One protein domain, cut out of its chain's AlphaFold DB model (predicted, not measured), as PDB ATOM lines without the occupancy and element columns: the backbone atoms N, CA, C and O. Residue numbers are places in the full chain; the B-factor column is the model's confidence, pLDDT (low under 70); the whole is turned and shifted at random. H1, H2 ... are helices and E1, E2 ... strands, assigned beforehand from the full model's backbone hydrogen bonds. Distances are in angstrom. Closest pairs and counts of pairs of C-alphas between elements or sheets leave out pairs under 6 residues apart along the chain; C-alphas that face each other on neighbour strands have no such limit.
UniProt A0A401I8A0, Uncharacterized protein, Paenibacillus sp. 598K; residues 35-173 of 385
ATOM      1  N   TYR A  35     -18.357  84.747 -22.205       93.19
ATOM      2  CA  TYR A  35     -17.317  84.538 -21.207       93.19
ATOM      3  C   TYR A  35     -15.925  84.491 -21.858       93.19
ATOM      4  O   TYR A  35     -15.028  85.226 -21.435       93.19
ATOM      5  N   GLN A  36     -15.767  83.769 -22.972       92.62
ATOM      6  CA  GLN A  36     -14.528  83.756 -23.756       92.62
ATOM      7  C   GLN A  36     -14.127  85.144 -24.273       92.62
ATOM      8  O   GLN A  36     -12.944  85.490 -24.229       92.62
ATOM      9  N   GLU A  37     -15.075  85.968 -24.727       93.31
ATOM     10  CA  GLU A  37     -14.797  87.355 -25.123       93.31
ATOM     11  C   GLU A  37     -14.272  88.211 -23.956       93.31
ATOM     12  O   GLU A  37     -13.496  89.144 -24.184       93.31
ATOM     13  N   GLN A  38     -14.707  87.948 -22.716       95.31
ATOM     14  CA  GLN A  38     -14.171  88.640 -21.536       95.31
ATOM     15  C   GLN A  38     -12.750  88.184 -21.222       95.31
ATOM     16  O   GLN A  38     -11.896  89.032 -20.969       95.31
ATOM     17  N   ILE A  39     -12.475  86.880 -21.323       95.94
ATOM     18  CA  ILE A  39     -11.108  86.357 -21.211       95.94
ATOM     19  C   ILE A  39     -10.216  87.009 -22.275       95.94
ATOM     20  O   ILE A  39      -9.116  87.455 -21.968       95.94
ATOM     21  N   GLY A  40     -10.701  87.151 -23.511       96.62
ATOM     22  CA  GLY A  40      -9.978  87.840 -24.581       96.62
ATOM     23  C   GLY A  40      -9.686  89.315 -24.276       96.62
ATOM     24  O   GLY A  40      -8.553  89.771 -24.442       96.62
ATOM     25  N   ARG A  41     -10.660  90.060 -23.736       97.69
ATOM     26  CA  ARG A  41     -10.442  91.437 -23.253       97.69
ATOM     27  C   ARG A  41      -9.410  91.501 -22.122       97.69
ATOM     28  O   ARG A  41      -8.569  92.397 -22.133       97.69
ATOM     29  N   GLN A  42      -9.442  90.551 -21.189       97.50
ATOM     30  CA  GLN A  42      -8.456  90.452 -20.111       97.50
ATOM     31  C   GLN A  42      -7.056  90.157 -20.656       97.50
ATOM     32  O   GLN A  42      -6.108  90.831 -20.262       97.50
ATOM     33  N   LEU A  43      -6.924  89.214 -21.593       98.50
ATOM     34  CA  LEU A  43      -5.656  88.918 -22.261       98.50
ATOM     35  C   LEU A  43      -5.092  90.165 -22.947       98.50
ATOM     36  O   LEU A  43      -3.922  90.469 -22.756       98.50
ATOM     37  N   ARG A  44      -5.924  90.958 -23.637       98.50
ATOM     38  CA  ARG A  44      -5.493  92.246 -24.208       98.50
ATOM     39  C   ARG A  44      -4.961  93.206 -23.143       98.50
ATOM     40  O   ARG A  44      -3.919  93.824 -23.345       98.50
ATOM     41  N   SER A  45      -5.664  93.351 -22.019       98.50
ATOM     42  CA  SER A  45      -5.205  94.188 -20.904       98.50
ATOM     43  C   SER A  45      -3.870  93.706 -20.333       98.50
ATOM     44  O   SER A  45      -3.001  94.532 -20.056       98.50
ATOM     45  N   VAL A  46      -3.683  92.390 -20.206       98.56
ATOM     46  CA  VAL A  46      -2.414  91.782 -19.786       98.56
ATOM     47  C   VAL A  46      -1.312  92.074 -20.798       98.56
ATOM     48  O   VAL A  46      -0.232  92.490 -20.389       98.56
ATOM     49  N   SER A  47      -1.565  91.926 -22.101       98.75
ATOM     50  CA  SER A  47      -0.561  92.211 -23.128       98.75
ATOM     51  C   SER A  47      -0.108  93.670 -23.103       98.75
ATOM     52  O   SER A  47       1.085  93.940 -23.204       98.75
ATOM     53  N   ILE A  48      -1.040  94.608 -22.911       98.75
ATOM     54  CA  ILE A  48      -0.730  96.039 -22.770       98.75
ATOM     55  C   ILE A  48       0.096  96.287 -21.502       98.75
ATOM     56  O   ILE A  48       1.105  96.987 -21.543       98.75
ATOM     57  N   ALA A  49      -0.285  95.695 -20.366       98.62
ATOM     58  CA  ALA A  49       0.490  95.820 -19.132       98.62
ATOM     59  C   ALA A  49       1.908  95.246 -19.288       98.62
ATOM     60  O   ALA A  49       2.877  95.853 -18.833       98.62
ATOM     61  N   ALA A  50       2.036  94.108 -19.974       98.62
ATOM     62  CA  ALA A  50       3.321  93.499 -20.270       98.62
ATOM     63  C   ALA A  50       4.167  94.376 -21.199       98.62
ATOM     64  O   ALA A  50       5.361  94.525 -20.961       98.62
ATOM     65  N   GLN A  51       3.559  95.019 -22.197       98.56
ATOM     66  CA  GLN A  51       4.246  95.970 -23.069       98.56
ATOM     67  C   GLN A  51       4.897  97.107 -22.277       98.56
ATOM     68  O   GLN A  51       6.064  97.405 -22.494       98.56
ATOM     69  N   TYR A  52       4.174  97.708 -21.325       98.06
ATOM     70  CA  TYR A  52       4.716  98.782 -20.486       98.06
ATOM     71  C   TYR A  52       5.842  98.327 -19.546       98.06
ATOM     72  O   TYR A  52       6.634  99.154 -19.097       98.06
ATOM     73  N   ALA A  53       5.894  97.037 -19.211       98.25
ATOM     74  CA  ALA A  53       6.877  96.474 -18.288       98.25
ATOM     75  C   ALA A  53       8.151  95.957 -18.979       98.25
ATOM     76  O   ALA A  53       9.154  95.712 -18.305       98.25
ATOM     77  N   LEU A  54       8.114  95.758 -20.297       98.56
ATOM     78  CA  LEU A  54       9.197  95.169 -21.079       98.56
ATOM     79  C   LEU A  54       9.921  96.233 -21.915       98.56
ATOM     80  O   LEU A  54       9.365  97.279 -22.243       98.56
ATOM     81  N   ASP A  55      11.184  95.971 -22.256       98.62
ATOM     82  CA  ASP A  55      11.902  96.812 -23.220       98.62
ATOM     83  C   ASP A  55      11.296  96.609 -24.615       98.62
ATOM     84  O   ASP A  55      10.984  95.485 -25.000       98.62
ATOM     85  N   ALA A  56      11.153  97.693 -25.378       98.56
ATOM     86  CA  ALA A  56      10.586  97.655 -26.722       98.56
ATOM     87  C   ALA A  56      11.387  96.784 -27.707       98.56
ATOM     88  O   ALA A  56      10.842  96.333 -28.719       98.56
ATOM     89  N   ASP A  57      12.669  96.556 -27.420       98.62
ATOM     90  CA  ASP A  57      13.538  95.670 -28.180       98.62
ATOM     91  C   ASP A  57      13.615  94.277 -27.541       98.62
ATOM     92  O   ASP A  57      14.167  94.098 -26.449       98.62
ATOM     93  N   ILE A  58      13.121  93.269 -28.262       98.38
ATOM     94  CA  ILE A  58      13.083  91.874 -27.814       98.38
ATOM     95  C   ILE A  58      14.456  91.325 -27.411       98.38
ATOM     96  O   ILE A  58      14.541  90.444 -26.553       98.38
ATOM     97  N   GLU A  59      15.545  91.847 -27.982       98.38
ATOM     98  CA  GLU A  59      16.901  91.390 -27.655       98.38
ATOM     99  C   GLU A  59      17.331  91.751 -26.231       98.38
ATOM    100  O   GLU A  59      18.236  91.129 -25.673       98.38
ATOM    101  N   LYS A  60      16.656  92.719 -25.609       98.62
ATOM    102  CA  LYS A  60      16.898  93.130 -24.222       98.62
ATOM    103  C   LYS A  60      15.951  92.460 -23.229       98.62
ATOM    104  O   LYS A  60      16.117  92.644 -22.021       98.62
ATOM    105  N   VAL A  61      14.989  91.672 -23.711       98.56
ATOM    106  CA  VAL A  61      14.051  90.920 -22.874       98.56
ATOM    107  C   VAL A  61      14.594  89.520 -22.584       98.56
ATOM    108  O   VAL A  61      14.961  88.767 -23.491       98.56
ATOM    109  N   ARG A  62      14.622  89.152 -21.298       98.31
ATOM    110  CA  ARG A  62      15.026  87.823 -20.815       98.31
ATOM    111  C   ARG A  62      13.818  86.957 -20.461       98.31
ATOM    112  O   ARG A  62      12.804  87.466 -19.988       98.31
ATOM    113  N   ASN A  63      13.955  85.641 -20.604       98.50
ATOM    114  CA  ASN A  63      12.888  84.689 -20.277       98.50
ATOM    115  C   ASN A  63      12.505  84.734 -18.786       98.50
ATOM    116  O   ASN A  63      11.328  84.642 -18.456       98.50
ATOM    117  N   GLU A  64      13.464  84.961 -17.884       98.38
ATOM    118  CA  GLU A  64      13.200  85.064 -16.441       98.38
ATOM    119  C   GLU A  64      12.303  86.263 -16.111       98.38
ATOM    120  O   GLU A  64      11.468  86.182 -15.214       98.38
ATOM    121  N   GLN A  65      12.429  87.359 -16.872       98.19
ATOM    122  CA  GLN A  65      11.538  88.513 -16.727       98.19
ATOM    123  C   GLN A  65      10.110  88.157 -17.143       98.19
ATOM    124  O   GLN A  65       9.165  88.629 -16.523       98.19
ATOM    125  N   LEU A  66       9.943  87.313 -18.169       98.69
ATOM    126  CA  LEU A  66       8.627  86.854 -18.613       98.69
ATOM    127  C   LEU A  66       7.969  85.932 -17.584       98.69
ATOM    128  O   LEU A  66       6.763  86.039 -17.398       98.69
ATOM    129  N   ILE A  67       8.744  85.084 -16.895       98.62
ATOM    130  CA  ILE A  67       8.251  84.233 -15.796       98.62
ATOM    131  C   ILE A  67       7.716  85.103 -14.651       98.62
ATOM    132  O   ILE A  67       6.561  84.970 -14.248       98.62
ATOM    133  N   GLU A  68       8.532  86.044 -14.169       98.31
ATOM    134  CA  GLU A  68       8.141  86.958 -13.088       98.31
ATOM    135  C   GLU A  68       6.910  87.795 -13.477       98.31
ATOM    136  O   GLU A  68       6.006  88.027 -12.671       98.31
ATOM    137  N   LEU A  69       6.856  88.244 -14.731       98.31
ATOM    138  CA  LEU A  69       5.757  89.050 -15.241       98.31
ATOM    139  C   LEU A  69       4.466  88.240 -15.407       98.31
ATOM    140  O   LEU A  69       3.404  88.749 -15.055       98.31
ATOM    141  N   SER A  70       4.532  86.990 -15.884       98.25
ATOM    142  CA  SER A  70       3.345  86.133 -16.004       98.25
ATOM    143  C   SER A  70       2.708  85.855 -14.645       98.25
ATOM    144  O   SER A  70       1.490  85.977 -14.510       98.25
ATOM    145  N   GLU A  71       3.527  85.592 -13.620       97.81
ATOM    146  CA  GLU A  71       3.052  85.386 -12.247       97.81
ATOM    147  C   GLU A  71       2.359  86.640 -11.700       97.81
ATOM    148  O   GLU A  71       1.261  86.564 -11.149       97.81
ATOM    149  N   ARG A  72       2.969  87.816 -11.895       97.81
ATOM    150  CA  ARG A  72       2.408  89.095 -11.432       97.81
ATOM    151  C   ARG A  72       1.109  89.473 -12.129       97.81
ATOM    152  O   ARG A  72       0.241  90.073 -11.498       97.81
ATOM    153  N   LEU A  73       0.993  89.170 -13.419       97.69
ATOM    154  CA  LEU A  73      -0.186  89.494 -14.224       97.69
ATOM    155  C   LEU A  73      -1.272  88.409 -14.164       97.69
ATOM    156  O   LEU A  73      -2.347  88.605 -14.729       97.69
ATOM    157  N   GLY A  74      -1.020  87.296 -13.467       95.94
ATOM    158  CA  GLY A  74      -2.001  86.230 -13.262       95.94
ATOM    159  C   GLY A  74      -2.354  85.469 -14.540       95.94
ATOM    160  O   GLY A  74      -3.501  85.058 -14.710       95.94
ATOM    161  N   VAL A  75      -1.391  85.300 -15.449       97.62
ATOM    162  CA  VAL A  75      -1.529  84.455 -16.647       97.62
ATOM    163  C   VAL A  75      -0.599  83.257 -16.560       97.62
ATOM    164  O   VAL A  75       0.350  83.262 -15.781       97.62
ATOM    165  N   LEU A  76      -0.871  82.218 -17.354       96.62
ATOM    166  CA  LEU A  76      -0.079  80.992 -17.292       96.62
ATOM    167  C   LEU A  76       1.364  81.277 -17.716       96.62
ATOM    168  O   LEU A  76       2.301  80.918 -17.012       96.62
ATOM    169  N   HIS A  77       1.520  81.953 -18.851       98.12
ATOM    170  CA  HIS A  77       2.804  82.284 -19.454       98.12
ATOM    171  C   HIS A  77       2.657  83.478 -20.402       98.12
ATOM    172  O   HIS A  77       1.548  83.820 -20.821       98.12
ATOM    173  N   ILE A  78       3.791  84.085 -20.749       98.75
ATOM    174  CA  ILE A  78       3.914  85.125 -21.772       98.75
ATOM    175  C   ILE A  78       4.977  84.678 -22.777       98.75
ATOM    176  O   ILE A  78       6.113  84.375 -22.401       98.75
ATOM    177  N   THR A  79       4.612  84.676 -24.054       98.75
ATOM    178  CA  THR A  79       5.506  84.440 -25.190       98.75
ATOM    179  C   THR A  79       5.617  85.715 -26.025       98.75
ATOM    180  O   THR A  79       4.664  86.481 -26.147       98.75
ATOM    181  N   LEU A  80       6.795  85.971 -26.592       98.81
ATOM    182  CA  LEU A  80       7.054  87.081 -27.501       98.81
ATOM    183  C   LEU A  80       7.380  86.533 -28.888       98.81
ATOM    184  O   LEU A  80       8.336  85.766 -29.047       98.81
ATOM    185  N   LEU A  81       6.597  86.934 -29.889       98.75
ATOM    186  CA  LEU A  81       6.761  86.472 -31.263       98.75
ATOM    187  C   LEU A  81       7.525  87.517 -32.073       98.75
ATOM    188  O   LEU A  81       7.169  88.696 -32.085       98.75
ATOM    189  N   LYS A  82       8.554  87.071 -32.790       98.25
ATOM    190  CA  LYS A  82       9.407  87.913 -33.630       98.25
ATOM    191  C   LYS A  82       9.235  87.522 -35.089       98.25
ATOM    192  O   LYS A  82       9.394  86.353 -35.432       98.25
ATOM    193  N   ARG A  83       8.966  88.498 -35.955       97.81
ATOM    194  CA  ARG A  83       9.033  88.289 -37.405       97.81
ATOM    195  C   ARG A  83      10.501  88.229 -37.844       97.81
ATOM    196  O   ARG A  83      11.293  89.100 -37.487       97.81
ATOM    197  N   THR A  84      10.860  87.186 -38.579       96.06
ATOM    198  CA  THR A  84      12.161  86.990 -39.229       96.06
ATOM    199  C   THR A  84      12.005  87.153 -40.745       96.06
ATOM    200  O   THR A  84      10.940  87.550 -41.213       96.06
ATOM    201  N   GLU A  85      13.065  86.904 -41.518       92.19
ATOM    202  CA  GLU A  85      13.001  86.985 -42.986       92.19
ATOM    203  C   GLU A  85      12.024  85.960 -43.584       92.19
ATOM    204  O   GLU A  85      11.301  86.290 -44.521       92.19
ATOM    205  N   ASP A  86      11.951  84.759 -42.998       92.62
ATOM    206  CA  ASP A  86      11.209  83.627 -43.565       92.62
ATOM    207  C   ASP A  86       9.977  83.199 -42.745       92.62
ATOM    208  O   ASP A  86       9.181  82.392 -43.223       92.62
ATOM    209  N   ASP A  87       9.812  83.672 -41.501       96.94
ATOM    210  CA  ASP A  87       8.752  83.188 -40.600       96.94
ATOM    211  C   ASP A  87       8.406  84.197 -39.489       96.94
ATOM    212  O   ASP A  87       9.011  85.260 -39.344       96.94
ATOM    213  N   ILE A  88       7.439  83.846 -38.647       98.19
ATOM    214  CA  ILE A  88       7.212  84.459 -37.340       98.19
ATOM    215  C   ILE A  88       7.493  83.377 -36.301       98.19
ATOM    216  O   ILE A  88       6.874  82.315 -36.317       98.19
ATOM    217  N   VAL A  89       8.451  83.633 -35.413       97.75
ATOM    218  CA  VAL A  89       8.957  82.636 -34.461       97.75
ATOM    219  C   VAL A  89       8.666  83.033 -33.025       97.75
ATOM    220  O   VAL A  89       8.742  84.208 -32.661       97.75
ATOM    221  N   LEU A  90       8.395  82.040 -32.187       97.81
ATOM    222  CA  LEU A  90       8.245  82.213 -30.747       97.81
ATOM    223  C   LEU A  90       9.643  82.387 -30.131       97.81
ATOM    224  O   LEU A  90      10.381  81.425 -29.913       97.81
ATOM    225  N   TYR A  91      10.055  83.638 -29.928       98.12
ATOM    226  CA  TYR A  91      11.466  84.013 -29.772       98.12
ATOM    227  C   TYR A  91      11.925  84.125 -28.309       98.12
ATOM    228  O   TYR A  91      13.073  83.810 -27.975       98.12
ATOM    229  N   ARG A  92      11.030  84.570 -27.422       98.44
ATOM    230  CA  ARG A  92      11.211  84.574 -25.961       98.44
ATOM    231  C   ARG A  92       9.948  84.042 -25.315       98.44
ATOM    232  O   ARG A  92       8.859  84.290 -25.821       98.44
ATOM    233  N   SER A  93      10.075  83.318 -24.215       98.38
ATOM    234  CA  SER A  93       8.910  82.790 -23.510       98.38
ATOM    235  C   SER A  93       9.245  82.444 -22.070       98.38
ATOM    236  O   SER A  93      10.368  82.039 -21.764       98.38
ATOM    237  N   SER A  94       8.246  82.564 -21.203       98.38
ATOM    238  CA  SER A  94       8.261  81.949 -19.877       98.38
ATOM    239  C   SER A  94       8.037  80.427 -19.910       98.38
ATOM    240  O   SER A  94       8.286  79.768 -18.906       98.38
ATOM    241  N   ASP A  95       7.566  79.857 -21.028       97.25
ATOM    242  CA  ASP A  95       7.459  78.405 -21.249       97.25
ATOM    243  C   ASP A  95       8.576  77.950 -22.194       97.25
ATOM    244  O   ASP A  95       8.591  78.280 -23.380       97.25
ATOM    245  N   SER A  96       9.519  77.154 -21.691       95.00
ATOM    246  CA  SER A  96      10.671  76.710 -22.481       95.00
ATOM    247  C   SER A  96      10.291  75.874 -23.708       95.00
ATOM    248  O   SER A  96      11.079  75.808 -24.648       95.00
ATOM    249  N   ARG A  97       9.105  75.250 -23.732       93.31
ATOM    250  CA  ARG A  97       8.633  74.429 -24.867       93.31
ATOM    251  C   ARG A  97       8.154  75.255 -26.054       93.31
ATOM    252  O   ARG A  97       7.991  74.724 -27.144       93.31
ATOM    253  N   GLN A  98       7.890  76.540 -25.836       93.69
ATOM    254  CA  GLN A  98       7.444  77.466 -26.874       93.69
ATOM    255  C   GLN A  98       8.621  77.986 -27.713       93.69
ATOM    256  O   GLN A  98       8.430  78.423 -28.842       93.69
ATOM    257  N   LEU A  99       9.840  77.959 -27.167       95.75
ATOM    258  CA  LEU A  99      11.003  78.602 -27.770       95.75
ATOM    259  C   LEU A  99      11.378  77.975 -29.119       95.75
ATOM    260  O   LEU A  99      11.631  76.777 -29.217       95.75
ATOM    261  N   GLY A 100      11.486  78.820 -30.144       94.69
ATOM    262  CA  GLY A 100      11.951  78.442 -31.478       94.69
ATOM    263  C   GLY A 100      10.885  77.833 -32.387       94.69
ATOM    264  O   GLY A 100      11.197  77.530 -33.538       94.69
ATOM    265  N   LEU A 101       9.643  77.685 -31.915       94.56
ATOM    266  CA  LEU A 101       8.547  77.221 -32.761       94.56
ATOM    267  C   LEU A 101       8.270  78.224 -33.884       94.56
ATOM    268  O   LEU A 101       8.247  79.443 -33.674       94.56
ATOM    269  N   LYS A 102       8.066  77.673 -35.077       95.00
ATOM    270  CA  LYS A 102       7.697  78.380 -36.301       95.00
ATOM    271  C   LYS A 102       6.186  78.389 -36.457       95.00
ATOM    272  O   LYS A 102       5.525  77.445 -36.031       95.00
ATOM    273  N   THR A 103       5.651  79.447 -37.057       95.50
ATOM    274  CA  THR A 103       4.197  79.641 -37.145       95.50
ATOM    275  C   THR A 103       3.672  79.579 -38.572       95.50
ATOM    276  O   THR A 103       2.462  79.553 -38.754       95.50
ATOM    277  N   SER A 104       4.538  79.490 -39.585       94.25
ATOM    278  CA  SER A 104       4.165  79.423 -41.009       94.25
ATOM    279  C   SER A 104       3.163  78.316 -41.377       94.25
ATOM    280  O   SER A 104       2.377  78.488 -42.312       94.25
ATOM    281  N   SER A 105       3.136  77.203 -40.640       90.25
ATOM    282  CA  SER A 105       2.167  76.111 -40.817       90.25
ATOM    283  C   SER A 105       0.835  76.336 -40.084       90.25
ATOM    284  O   SER A 105      -0.157  75.669 -40.392       90.25
ATOM    285  N   TRP A 106       0.764  77.287 -39.146       90.81
ATOM    286  CA  TRP A 106      -0.385  77.477 -38.260       90.81
ATOM    287  C   TRP A 106      -1.487  78.256 -38.967       90.81
ATOM    288  O   TRP A 106      -1.515  79.489 -38.973       90.81
ATOM    289  N   LYS A 107      -2.430  77.538 -39.568       88.50
ATOM    290  CA  LYS A 107      -3.583  78.161 -40.218       88.50
ATOM    291  C   LYS A 107      -4.726  78.334 -39.223       88.50
ATOM    292  O   LYS A 107      -5.093  77.358 -38.576       88.50
ATOM    293  N   PRO A 108      -5.317  79.535 -39.113       89.25
ATOM    294  CA  PRO A 108      -5.002  80.813 -39.760       89.25
ATOM    295  C   PRO A 108      -4.162  81.759 -38.880       89.25
ATOM    296  O   PRO A 108      -4.010  82.929 -39.222       89.25
ATOM    297  N   TRP A 109      -3.609  81.297 -37.753       93.69
ATOM    298  CA  TRP A 109      -2.790  82.114 -36.843       93.69
ATOM    299  C   TRP A 109      -1.663  82.869 -37.550       93.69
ATOM    300  O   TRP A 109      -1.474  84.056 -37.294       93.69
ATOM    301  N   TYR A 110      -0.967  82.231 -38.493       95.62
ATOM    302  CA  TYR A 110       0.078  82.886 -39.275       95.62
ATOM    303  C   TYR A 110      -0.444  84.114 -40.023       95.62
ATOM    304  O   TYR A 110       0.192  85.168 -40.036       95.62
ATOM    305  N   GLU A 111      -1.629  84.007 -40.626       95.88
ATOM    306  CA  GLU A 111      -2.275  85.130 -41.297       95.88
ATOM    307  C   GLU A 111      -2.603  86.243 -40.294       95.88
ATOM    308  O   GLU A 111      -2.285  87.405 -40.551       95.88
ATOM    309  N   ALA A 112      -3.150  85.890 -39.126       96.81
ATOM    310  CA  ALA A 112      -3.460  86.840 -38.059       96.81
ATOM    311  C   ALA A 112      -2.214  87.620 -37.612       96.81
ATOM    312  O   ALA A 112      -2.253  88.844 -37.493       96.81
ATOM    313  N   PHE A 113      -1.091  86.928 -37.409       98.12
ATOM    314  CA  PHE A 113       0.161  87.547 -36.972       98.12
ATOM    315  C   PHE A 113       0.717  88.499 -38.026       98.12
ATOM    316  O   PHE A 113       1.133  89.608 -37.694       98.12
ATOM    317  N   ASN A 114       0.677  88.104 -39.301       97.94
ATOM    318  CA  ASN A 114       1.083  88.986 -40.387       97.94
ATOM    319  C   ASN A 114       0.192  90.238 -40.448       97.94
ATOM    320  O   ASN A 114       0.702  91.355 -40.512       97.94
ATOM    321  N   GLN A 115      -1.131  90.079 -40.338       97.94
ATOM    322  CA  GLN A 115      -2.058  91.212 -40.290       97.94
ATOM    323  C   GLN A 115      -1.814  92.125 -39.078       97.94
ATOM    324  O   GLN A 115      -1.872  93.345 -39.228       97.94
ATOM    325  N   LEU A 116      -1.489  91.577 -37.901       98.12
ATOM    326  CA  LEU A 116      -1.093  92.379 -36.740       98.12
ATOM    327  C   LEU A 116       0.182  93.175 -37.022       98.12
ATOM    328  O   LEU A 116       0.165  94.394 -36.870       98.12
ATOM    329  N   PHE A 117       1.254  92.536 -37.494       98.25
ATOM    330  CA  PHE A 117       2.503  93.240 -37.797       98.25
ATOM    331  C   PHE A 117       2.327  94.347 -38.848       98.25
ATOM    332  O   PHE A 117       2.880  95.437 -38.685       98.25
ATOM    333  N   ASP A 118       1.554  94.083 -39.905       97.94
ATOM    334  CA  ASP A 118       1.448  94.977 -41.065       97.94
ATOM    335  C   ASP A 118       0.373  96.053 -40.910       97.94
ATOM    336  O   ASP A 118       0.555  97.197 -41.329       97.94
ATOM    337  N   LYS A 119      -0.776  95.683 -40.340       97.12
ATOM    338  CA  LYS A 119      -1.993  96.508 -40.315       97.12
ATOM    339  C   LYS A 119      -2.467  96.828 -38.907       97.12
ATOM    340  O   LYS A 119      -3.304  97.713 -38.755       97.12
ATOM    341  N   ARG A 120      -1.966  96.105 -37.899       96.81
ATOM    342  CA  ARG A 120      -2.378  96.201 -36.488       96.81
ATOM    343  C   ARG A 120      -3.866  95.925 -36.264       96.81
ATOM    344  O   ARG A 120      -4.445  96.282 -35.245       96.81
ATOM    345  N   GLN A 121      -4.491  95.260 -37.228       95.94
ATOM    346  CA  GLN A 121      -5.898  94.909 -37.203       95.94
ATOM    347  C   GLN A 121      -6.069  93.581 -37.927       95.94
ATOM    348  O   GLN A 121      -5.610  93.433 -39.060       95.94
ATOM    349  N   VAL A 122      -6.759  92.645 -37.276       96.12
ATOM    350  CA  VAL A 122      -7.076  91.333 -37.844       96.12
ATOM    351  C   VAL A 122      -8.501  91.329 -38.393       96.12
ATOM    352  O   VAL A 122      -9.432  91.787 -37.723       96.12
ATOM    353  N   THR A 123      -8.666  90.814 -39.609       93.44
ATOM    354  CA  THR A 123      -9.935  90.713 -40.350       93.44
ATOM    355  C   THR A 123     -10.400  89.269 -40.537       93.44
ATOM    356  O   THR A 123     -11.224  89.009 -41.403       93.44
ATOM    357  N   ILE A 124      -9.831  88.323 -39.789       90.06
ATOM    358  CA  ILE A 124     -10.273  86.926 -39.792       90.06
ATOM    359  C   ILE A 124     -11.672  86.853 -39.168       90.06
ATOM    360  O   ILE A 124     -11.919  87.456 -38.124       90.06
ATOM    361  N   ASP A 125     -12.565  86.098 -39.806       82.69
ATOM    362  CA  ASP A 125     -14.002  86.043 -39.492       82.69
ATOM    363  C   ASP A 125     -14.348  85.244 -38.219       82.69
ATOM    364  O   ASP A 125     -15.521  85.011 -37.921       82.69
ATOM    365  N   TRP A 126     -13.343  84.820 -37.453       84.12
ATOM    366  CA  TRP A 126     -13.513  84.107 -36.191       84.12
ATOM    367  C   TRP A 126     -12.464  84.509 -35.152       84.12
ATOM    368  O   TRP A 126     -11.465  85.179 -35.433       84.12
ATOM    369  N   GLY A 127     -12.731  84.103 -33.913       88.31
ATOM    370  CA  GLY A 127     -12.077  84.655 -32.737       88.31
ATOM    371  C   GLY A 127     -12.630  86.039 -32.390       88.31
ATOM    372  O   GLY A 127     -13.759  86.390 -32.727       88.31
ATOM    373  N   GLN A 128     -11.826  86.831 -31.690       93.06
ATOM    374  CA  GLN A 128     -12.162  88.191 -31.294       93.06
ATOM    375  C   GLN A 128     -11.050  89.137 -31.747       93.06
ATOM    376  O   GLN A 128      -9.947  89.135 -31.199       93.06
ATOM    377  N   SER A 129     -11.372  89.983 -32.722       94.69
ATOM    378  CA  SER A 129     -10.535  91.110 -33.130       94.69
ATOM    379  C   SER A 129     -10.872  92.347 -32.303       94.69
ATOM    380  O   SER A 129     -12.031  92.754 -32.215       94.69
ATOM    381  N   LEU A 130      -9.851  92.974 -31.728       96.00
ATOM    382  CA  LEU A 130      -9.931  94.292 -31.099       96.00
ATOM    383  C   LEU A 130      -8.817  95.168 -31.685       96.00
ATOM    384  O   LEU A 130      -7.950  94.695 -32.414       96.00
ATOM    385  N   ASP A 131      -8.820  96.454 -31.360       97.06
ATOM    386  CA  ASP A 131      -7.761  97.357 -31.809       97.06
ATOM    387  C   ASP A 131      -6.375  96.877 -31.329       97.06
ATOM    388  O   ASP A 131      -6.183  96.651 -30.122       97.06
ATOM    389  N   ASN A 132      -5.437  96.724 -32.275       98.31
ATOM    390  CA  ASN A 132      -4.074  96.217 -32.067       98.31
ATOM    391  C   ASN A 132      -4.009  94.798 -31.460       98.31
ATOM    392  O   ASN A 132      -2.980  94.410 -30.907       98.31
ATOM    393  N   PHE A 133      -5.102  94.027 -31.504       98.56
ATOM    394  CA  PHE A 133      -5.223  92.764 -30.776       98.56
ATOM    395  C   PHE A 133      -6.072  91.724 -31.504       98.56
ATOM    396  O   PHE A 133      -7.099  92.037 -32.103       98.56
ATOM    397  N   TRP A 134      -5.706  90.458 -31.353       98.00
ATOM    398  CA  TRP A 134      -6.548  89.344 -31.767       98.00
ATOM    399  C   TRP A 134      -6.410  88.155 -30.820       98.00
ATOM    400  O   TRP A 134      -5.353  87.916 -30.244       98.00
ATOM    401  N   THR A 135      -7.482  87.388 -30.663       96.38
ATOM    402  CA  THR A 135      -7.480  86.127 -29.917       96.38
ATOM    403  C   THR A 135      -8.357  85.110 -30.631       96.38
ATOM    404  O   THR A 135      -9.483  85.417 -31.021       96.38
ATOM    405  N   GLY A 136      -7.847  83.891 -30.789       93.69
ATOM    406  CA  GLY A 136      -8.654  82.748 -31.206       93.69
ATOM    407  C   GLY A 136      -9.521  82.207 -30.054       93.69
ATOM    408  O   GLY A 136      -9.344  82.611 -28.902       93.69
ATOM    409  N   PRO A 137     -10.467  81.293 -30.317       92.75
ATOM    410  CA  PRO A 137     -11.112  80.455 -29.313       92.75
ATOM    411  C   PRO A 137     -10.074  79.615 -28.560       92.75
ATOM    412  O   PRO A 137      -8.883  79.606 -28.885       92.75
ATOM    413  N   PHE A 138     -10.533  78.915 -27.529       93.75
ATOM    414  CA  PHE A 138      -9.723  77.866 -26.928       93.75
ATOM    415  C   PHE A 138      -9.358  76.803 -27.972       93.75
ATOM    416  O   PHE A 138     -10.192  76.437 -28.796       93.75
ATOM    417  N   GLU A 139      -8.116  76.324 -27.935       93.50
ATOM    418  CA  GLU A 139      -7.637  75.269 -28.829       93.50
ATOM    419  C   GLU A 139      -6.502  74.464 -28.179       93.50
ATOM    420  O   GLU A 139      -5.906  74.894 -27.182       93.50
ATOM    421  N   VAL A 140      -6.219  73.275 -28.712       92.00
ATOM    422  CA  VAL A 140      -5.076  72.452 -28.292       92.00
ATOM    423  C   VAL A 140      -3.755  73.145 -28.635       92.00
ATOM    424  O   VAL A 140      -3.557  73.645 -29.742       92.00
ATOM    425  N   ALA A 141      -2.827  73.180 -27.679       87.88
ATOM    426  CA  ALA A 141      -1.537  73.831 -27.854       87.88
ATOM    427  C   ALA A 141      -0.586  72.995 -28.721       87.88
ATOM    428  O   ALA A 141      -0.257  71.866 -28.372       87.88
ATOM    429  N   SER A 142      -0.025  73.580 -29.783       84.69
ATOM    430  CA  SER A 142       0.970  72.894 -30.632       84.69
ATOM    431  C   SER A 142       2.267  72.528 -29.899       84.69
ATOM    432  O   SER A 142       2.982  71.632 -30.325       84.69
ATOM    433  N   SER A 143       2.574  73.211 -28.793       85.50
ATOM    434  CA  SER A 143       3.709  72.900 -27.910       85.50
ATOM    435  C   SER A 143       3.408  71.823 -26.857       85.50
ATOM    436  O   SER A 143       4.299  71.451 -26.096       85.50
ATOM    437  N   ASP A 144       2.130  71.477 -26.673       88.50
ATOM    438  CA  ASP A 144       1.641  70.542 -25.655       88.50
ATOM    439  C   ASP A 144       0.238  70.054 -26.026       88.50
ATOM    440  O   ASP A 144      -0.775  70.623 -25.597       88.50
ATOM    441  N   THR A 145       0.190  68.981 -26.809       90.06
ATOM    442  CA  THR A 145      -1.049  68.419 -27.367       90.06
ATOM    443  C   THR A 145      -2.026  67.891 -26.306       90.06
ATOM    444  O   THR A 145      -3.192  67.632 -26.599       90.06
ATOM    445  N   SER A 146      -1.602  67.802 -25.039       88.88
ATOM    446  CA  SER A 146      -2.456  67.416 -23.909       88.88
ATOM    447  C   SER A 146      -3.244  68.576 -23.286       88.88
ATOM    448  O   SER A 146      -4.070  68.352 -22.391       88.88
ATOM    449  N   LYS A 147      -2.978  69.826 -23.694       92.88
ATOM    450  CA  LYS A 147      -3.531  71.027 -23.055       92.88
ATOM    451  C   LYS A 147      -4.324  71.877 -24.030       92.88
ATOM    452  O   LYS A 147      -3.847  72.223 -25.106       92.88
ATOM    453  N   VAL A 148      -5.488  72.314 -23.566       94.56
ATOM    454  CA  VAL A 148      -6.296  73.346 -24.213       94.56
ATOM    455  C   VAL A 148      -5.974  74.695 -23.578       94.56
ATOM    456  O   VAL A 148      -5.930  74.813 -22.348       94.56
ATOM    457  N   ARG A 149      -5.715  75.707 -24.405       95.56
ATOM    458  CA  ARG A 149      -5.345  77.059 -23.965       95.56
ATOM    459  C   ARG A 149      -6.036  78.109 -24.822       95.56
ATOM    460  O   ARG A 149      -6.562  77.808 -25.890       95.56
ATOM    461  N   LYS A 150      -6.041  79.346 -24.332       96.00
ATOM    462  CA  LYS A 150      -6.448  80.528 -25.099       96.00
ATOM    463  C   LYS A 150      -5.336  81.558 -25.052       96.00
ATOM    464  O   LYS A 150      -4.848  81.878 -23.970       96.00
ATOM    465  N   TRP A 151      -4.987  82.072 -26.223       97.31
ATOM    466  CA  TRP A 151      -3.891  83.008 -26.460       97.31
ATOM    467  C   TRP A 151      -4.417  84.378 -26.850       97.31
ATOM    468  O   TRP A 151      -5.463  84.472 -27.500       97.31
ATOM    469  N   GLY A 152      -3.705  85.435 -26.477       97.94
ATOM    470  CA  GLY A 152      -4.050  86.805 -26.838       97.94
ATOM    471  C   GLY A 152      -2.868  87.517 -27.465       97.94
ATOM    472  O   GLY A 152      -1.894  87.791 -26.788       97.94
ATOM    473  N   TYR A 153      -2.984  87.895 -28.730       98.62
ATOM    474  CA  TYR A 153      -1.891  88.448 -29.518       98.62
ATOM    475  C   TYR A 153      -2.045  89.960 -29.646       98.62
ATOM    476  O   TYR A 153      -3.020  90.432 -30.229       98.62
ATOM    477  N   TYR A 154      -1.093  90.722 -29.111       98.81
ATOM    478  CA  TYR A 154      -1.118  92.187 -29.117       98.81
ATOM    479  C   TYR A 154       0.096  92.788 -29.818       98.81
ATOM    480  O   TYR A 154       1.231  92.379 -29.557       98.81
ATOM    481  N   TYR A 155      -0.146  93.794 -30.658       98.75
ATOM    482  CA  TYR A 155       0.897  94.582 -31.305       98.75
ATOM    483  C   TYR A 155       0.368  95.925 -31.813       98.75
ATOM    484  O   TYR A 155      -0.449  95.972 -32.731       98.75
ATOM    485  N   ASP A 156       0.879  97.017 -31.245       98.25
ATOM    486  CA  ASP A 156       0.580  98.396 -31.661       98.25
ATOM    487  C   ASP A 156       1.722  99.059 -32.459       98.25
ATOM    488  O   ASP A 156       1.587 100.184 -32.945       98.25
ATOM    489  N   GLY A 157       2.848  98.357 -32.627       97.94
ATOM    490  CA  GLY A 157       4.047  98.844 -33.312       97.94
ATOM    491  C   GLY A 157       5.041  99.618 -32.444       97.94
ATOM    492  O   GLY A 157       6.021 100.124 -32.988       97.94
ATOM    493  N   SER A 158       4.822  99.728 -31.130       98.12
ATOM    494  CA  SER A 158       5.804 100.328 -30.212       98.12
ATOM    495  C   SER A 158       6.946  99.375 -29.834       98.12
ATOM    496  O   SER A 158       8.014  99.830 -29.427       98.12
ATOM    497  N   THR A 159       6.744  98.068 -30.007       98.56
ATOM    498  CA  THR A 159       7.728  96.995 -29.814       98.56
ATOM    499  C   THR A 159       8.156  96.413 -31.163       98.56
ATOM    500  O   THR A 159       7.458  96.574 -32.162       98.56
ATOM    501  N   ASN A 160       9.274  95.681 -31.220       98.31
ATOM    502  CA  ASN A 160       9.655  94.897 -32.410       98.31
ATOM    503  C   ASN A 160       9.143  93.437 -32.381       98.31
ATOM    504  O   ASN A 160       9.684  92.571 -33.072       98.31
ATOM    505  N   TYR A 161       8.102  93.159 -31.586       98.75
ATOM    506  CA  TYR A 161       7.540  91.822 -31.354       98.75
ATOM    507  C   TYR A 161       6.060  91.864 -30.945       98.75
ATOM    508  O   TYR A 161       5.621  92.830 -30.324       98.75
ATOM    509  N   ILE A 162       5.310  90.795 -31.234       98.88
ATOM    510  CA  ILE A 162       3.951  90.571 -30.702       98.88
ATOM    511  C   ILE A 162       4.056  90.014 -29.278       98.88
ATOM    512  O   ILE A 162       4.888  89.147 -29.010       98.88
ATOM    513  N   ILE A 163       3.185  90.482 -28.384       98.88
ATOM    514  CA  ILE A 163       3.042  89.971 -27.015       98.88
ATOM    515  C   ILE A 163       1.880  88.978 -26.960       98.88
ATOM    516  O   ILE A 163       0.758  89.338 -27.316       98.88
ATOM    517  N   ASP A 164       2.160  87.767 -26.482       98.56
ATOM    518  CA  ASP A 164       1.231  86.635 -26.405       98.56
ATOM    519  C   ASP A 164       1.150  86.044 -24.981       98.56
ATOM    520  O   ASP A 164       1.851  85.080 -24.655       98.56
ATOM    521  N   PRO A 165       0.344  86.628 -24.074       98.44
ATOM    522  CA  PRO A 165      -0.121  85.941 -22.883       98.44
ATOM    523  C   PRO A 165      -1.147  84.863 -23.226       98.44
ATOM    524  O   PRO A 165      -2.006  85.040 -24.094       98.44
ATOM    525  N   TYR A 166      -1.148  83.795 -22.435       97.06
ATOM    526  CA  TYR A 166      -2.178  82.769 -22.536       97.06
ATOM    527  C   TYR A 166      -2.609  82.199 -21.188       97.06
ATOM    528  O   TYR A 166      -1.903  82.279 -20.179       97.06
ATOM    529  N   VAL A 167      -3.811  81.623 -21.179       96.81
ATOM    530  CA  VAL A 167      -4.465  81.044 -19.998       96.81
ATOM    531  C   VAL A 167      -4.896  79.600 -20.245       96.81
ATOM    532  O   VAL A 167      -5.086  79.173 -21.388       96.81
ATOM    533  N   SER A 168      -5.045  78.848 -19.152       95.12
ATOM    534  CA  SER A 168      -5.579  77.482 -19.164       95.12
ATOM    535  C   SER A 168      -7.083  77.468 -19.456       95.12
ATOM    536  O   SER A 168      -7.796  78.424 -19.147       95.12
ATOM    537  N   TYR A 169      -7.570  76.348 -19.992       94.00
ATOM    538  CA  TYR A 169      -8.997  76.069 -20.156       94.00
ATOM    539  C   TYR A 169      -9.760  75.926 -18.832       94.00
ATOM    540  O   TYR A 169     -10.982  75.940 -18.839       94.00
ATOM    541  N   ASP A 170      -9.079  75.785 -17.694       91.19
ATOM    542  CA  ASP A 170      -9.719  75.409 -16.423       91.19
ATOM    543  C   ASP A 170     -10.863  76.350 -16.005       91.19
ATOM    544  O   ASP A 170     -11.917  75.873 -15.594       91.19
ATOM    545  N   MET A 171     -10.717  77.667 -16.198       82.69
ATOM    546  CA  MET A 171     -11.793  78.627 -15.891       82.69
ATOM    547  C   MET A 171     -13.011  78.466 -16.815       82.69
ATOM    548  O   MET A 171     -14.153  78.597 -16.381       82.69
ATOM    549  N   GLN A 172     -12.773  78.176 -18.098       88.31
ATOM    550  CA  GLN A 172     -13.833  77.910 -19.071       88.31
ATOM    551  C   GLN A 172     -14.530  76.582 -18.755       88.31
ATOM    552  O   GLN A 172     -15.757  76.512 -18.771       88.31
ATOM    553  N   ARG A 173     -13.751  75.556 -18.400       90.19
ATOM    554  CA  ARG A 173     -14.252  74.245 -17.988       90.19
ATOM    555  C   ARG A 173     -15.169  74.358 -16.777       90.19
ATOM    556  O   ARG A 173     -16.257  73.807 -16.812       90.19
TER     557      ARG A 173
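What this domain is: This is residues 35 to 173 of the 385 residues of an uncharacterized protein of Paenibacillus sp. 598K (UniProt A0A401I8A0). A curled, strongly twisted sheet of five strands has the long helix H1 running slantwise over its strands E7 and E6, with H2 beside the sheet near E1 and E2. The small hairpin E3 and E4 sits between H1 and H3, and H3 only grazes the large sheet. The printed part has 139 residues, with four named helices and seven named strands in the order H1 H2 E1 E2 H3 E3 E4 E5 E6 E7 H4; the class is mixed, helices and strands. The large sheet has the order E2 E1 E7 E6 E5, all antiparallel. The whole is compact, with a radius of gyration of the C-alphas of 13.4 A, and spans 37 by 31 by 27 A.

How they stand to each other: In the large sheet, E2, residues 88 to 93, and E1, residues 77 to 83, form a hairpin, with N 80 and O 92 at 2.8 A. E7, residues 162 to 168, is the antiparallel neighbour of E1, with N 79 and O 164 at 2.9 A. E5, residues 139 to 141, E6, residues 144 to 151, and E7 form a meander, each strand the antiparallel neighbour of the one before; N 141 and O 147 are 2.9 A apart, N 167 and O 150 3.0 A. E6 bends by 96 degrees at residue 147. H1, residues 35 to 53, is on the sheet at a height of 8.4 A, and its closest C-alphas to E7 are Ser 47 and Ile 163, 5.8 A. H2, residues 63 to 73, is on the sheet at a height of 6.6 A; Ser 70 and His 77 of E1 are the closest C-alphas, 5.2 A. H1 and H2 with this sheet make two layers, helices on one face of a sheet. H1 and H2 are close but not clearly touching, Val 46 to Leu 73 being the closest C-alphas at 6.4 A. E3, residues 128 to 130, and E4, residues 133 to 135, form a hairpin, with N 128 and O 135 at 2.8 A. Residues 133 to 134 also pair antiparallel with residues 153 to 154. H3, residues 109 to 119, is apart from H1; its closest C-alpha pair with E4 is Leu 116 and Phe 133, 7.3 A. Every O i to N i+4 pair is within hydrogen-bond range in H1, H2 and H3; H4, residues 170 to 173, is too short for one.

Where its parts are: H1 is 27.1 A long from C-alpha 35 at (-17.317, 84.538, -21.207). E1 and E7 each measure 19.9 A, H2 15.2 A, H3 14.8 A. H4 ends at C-alpha 173, (-14.252, 74.245, -17.988).

The domain as a whole: The C-alphas farthest apart, Glu 85 and Arg 173, are 39.1 A apart. The printed part has no cut. The link from E2 to H3, residues 94 to 108, is long. No printed residue is under 70 in pLDDT.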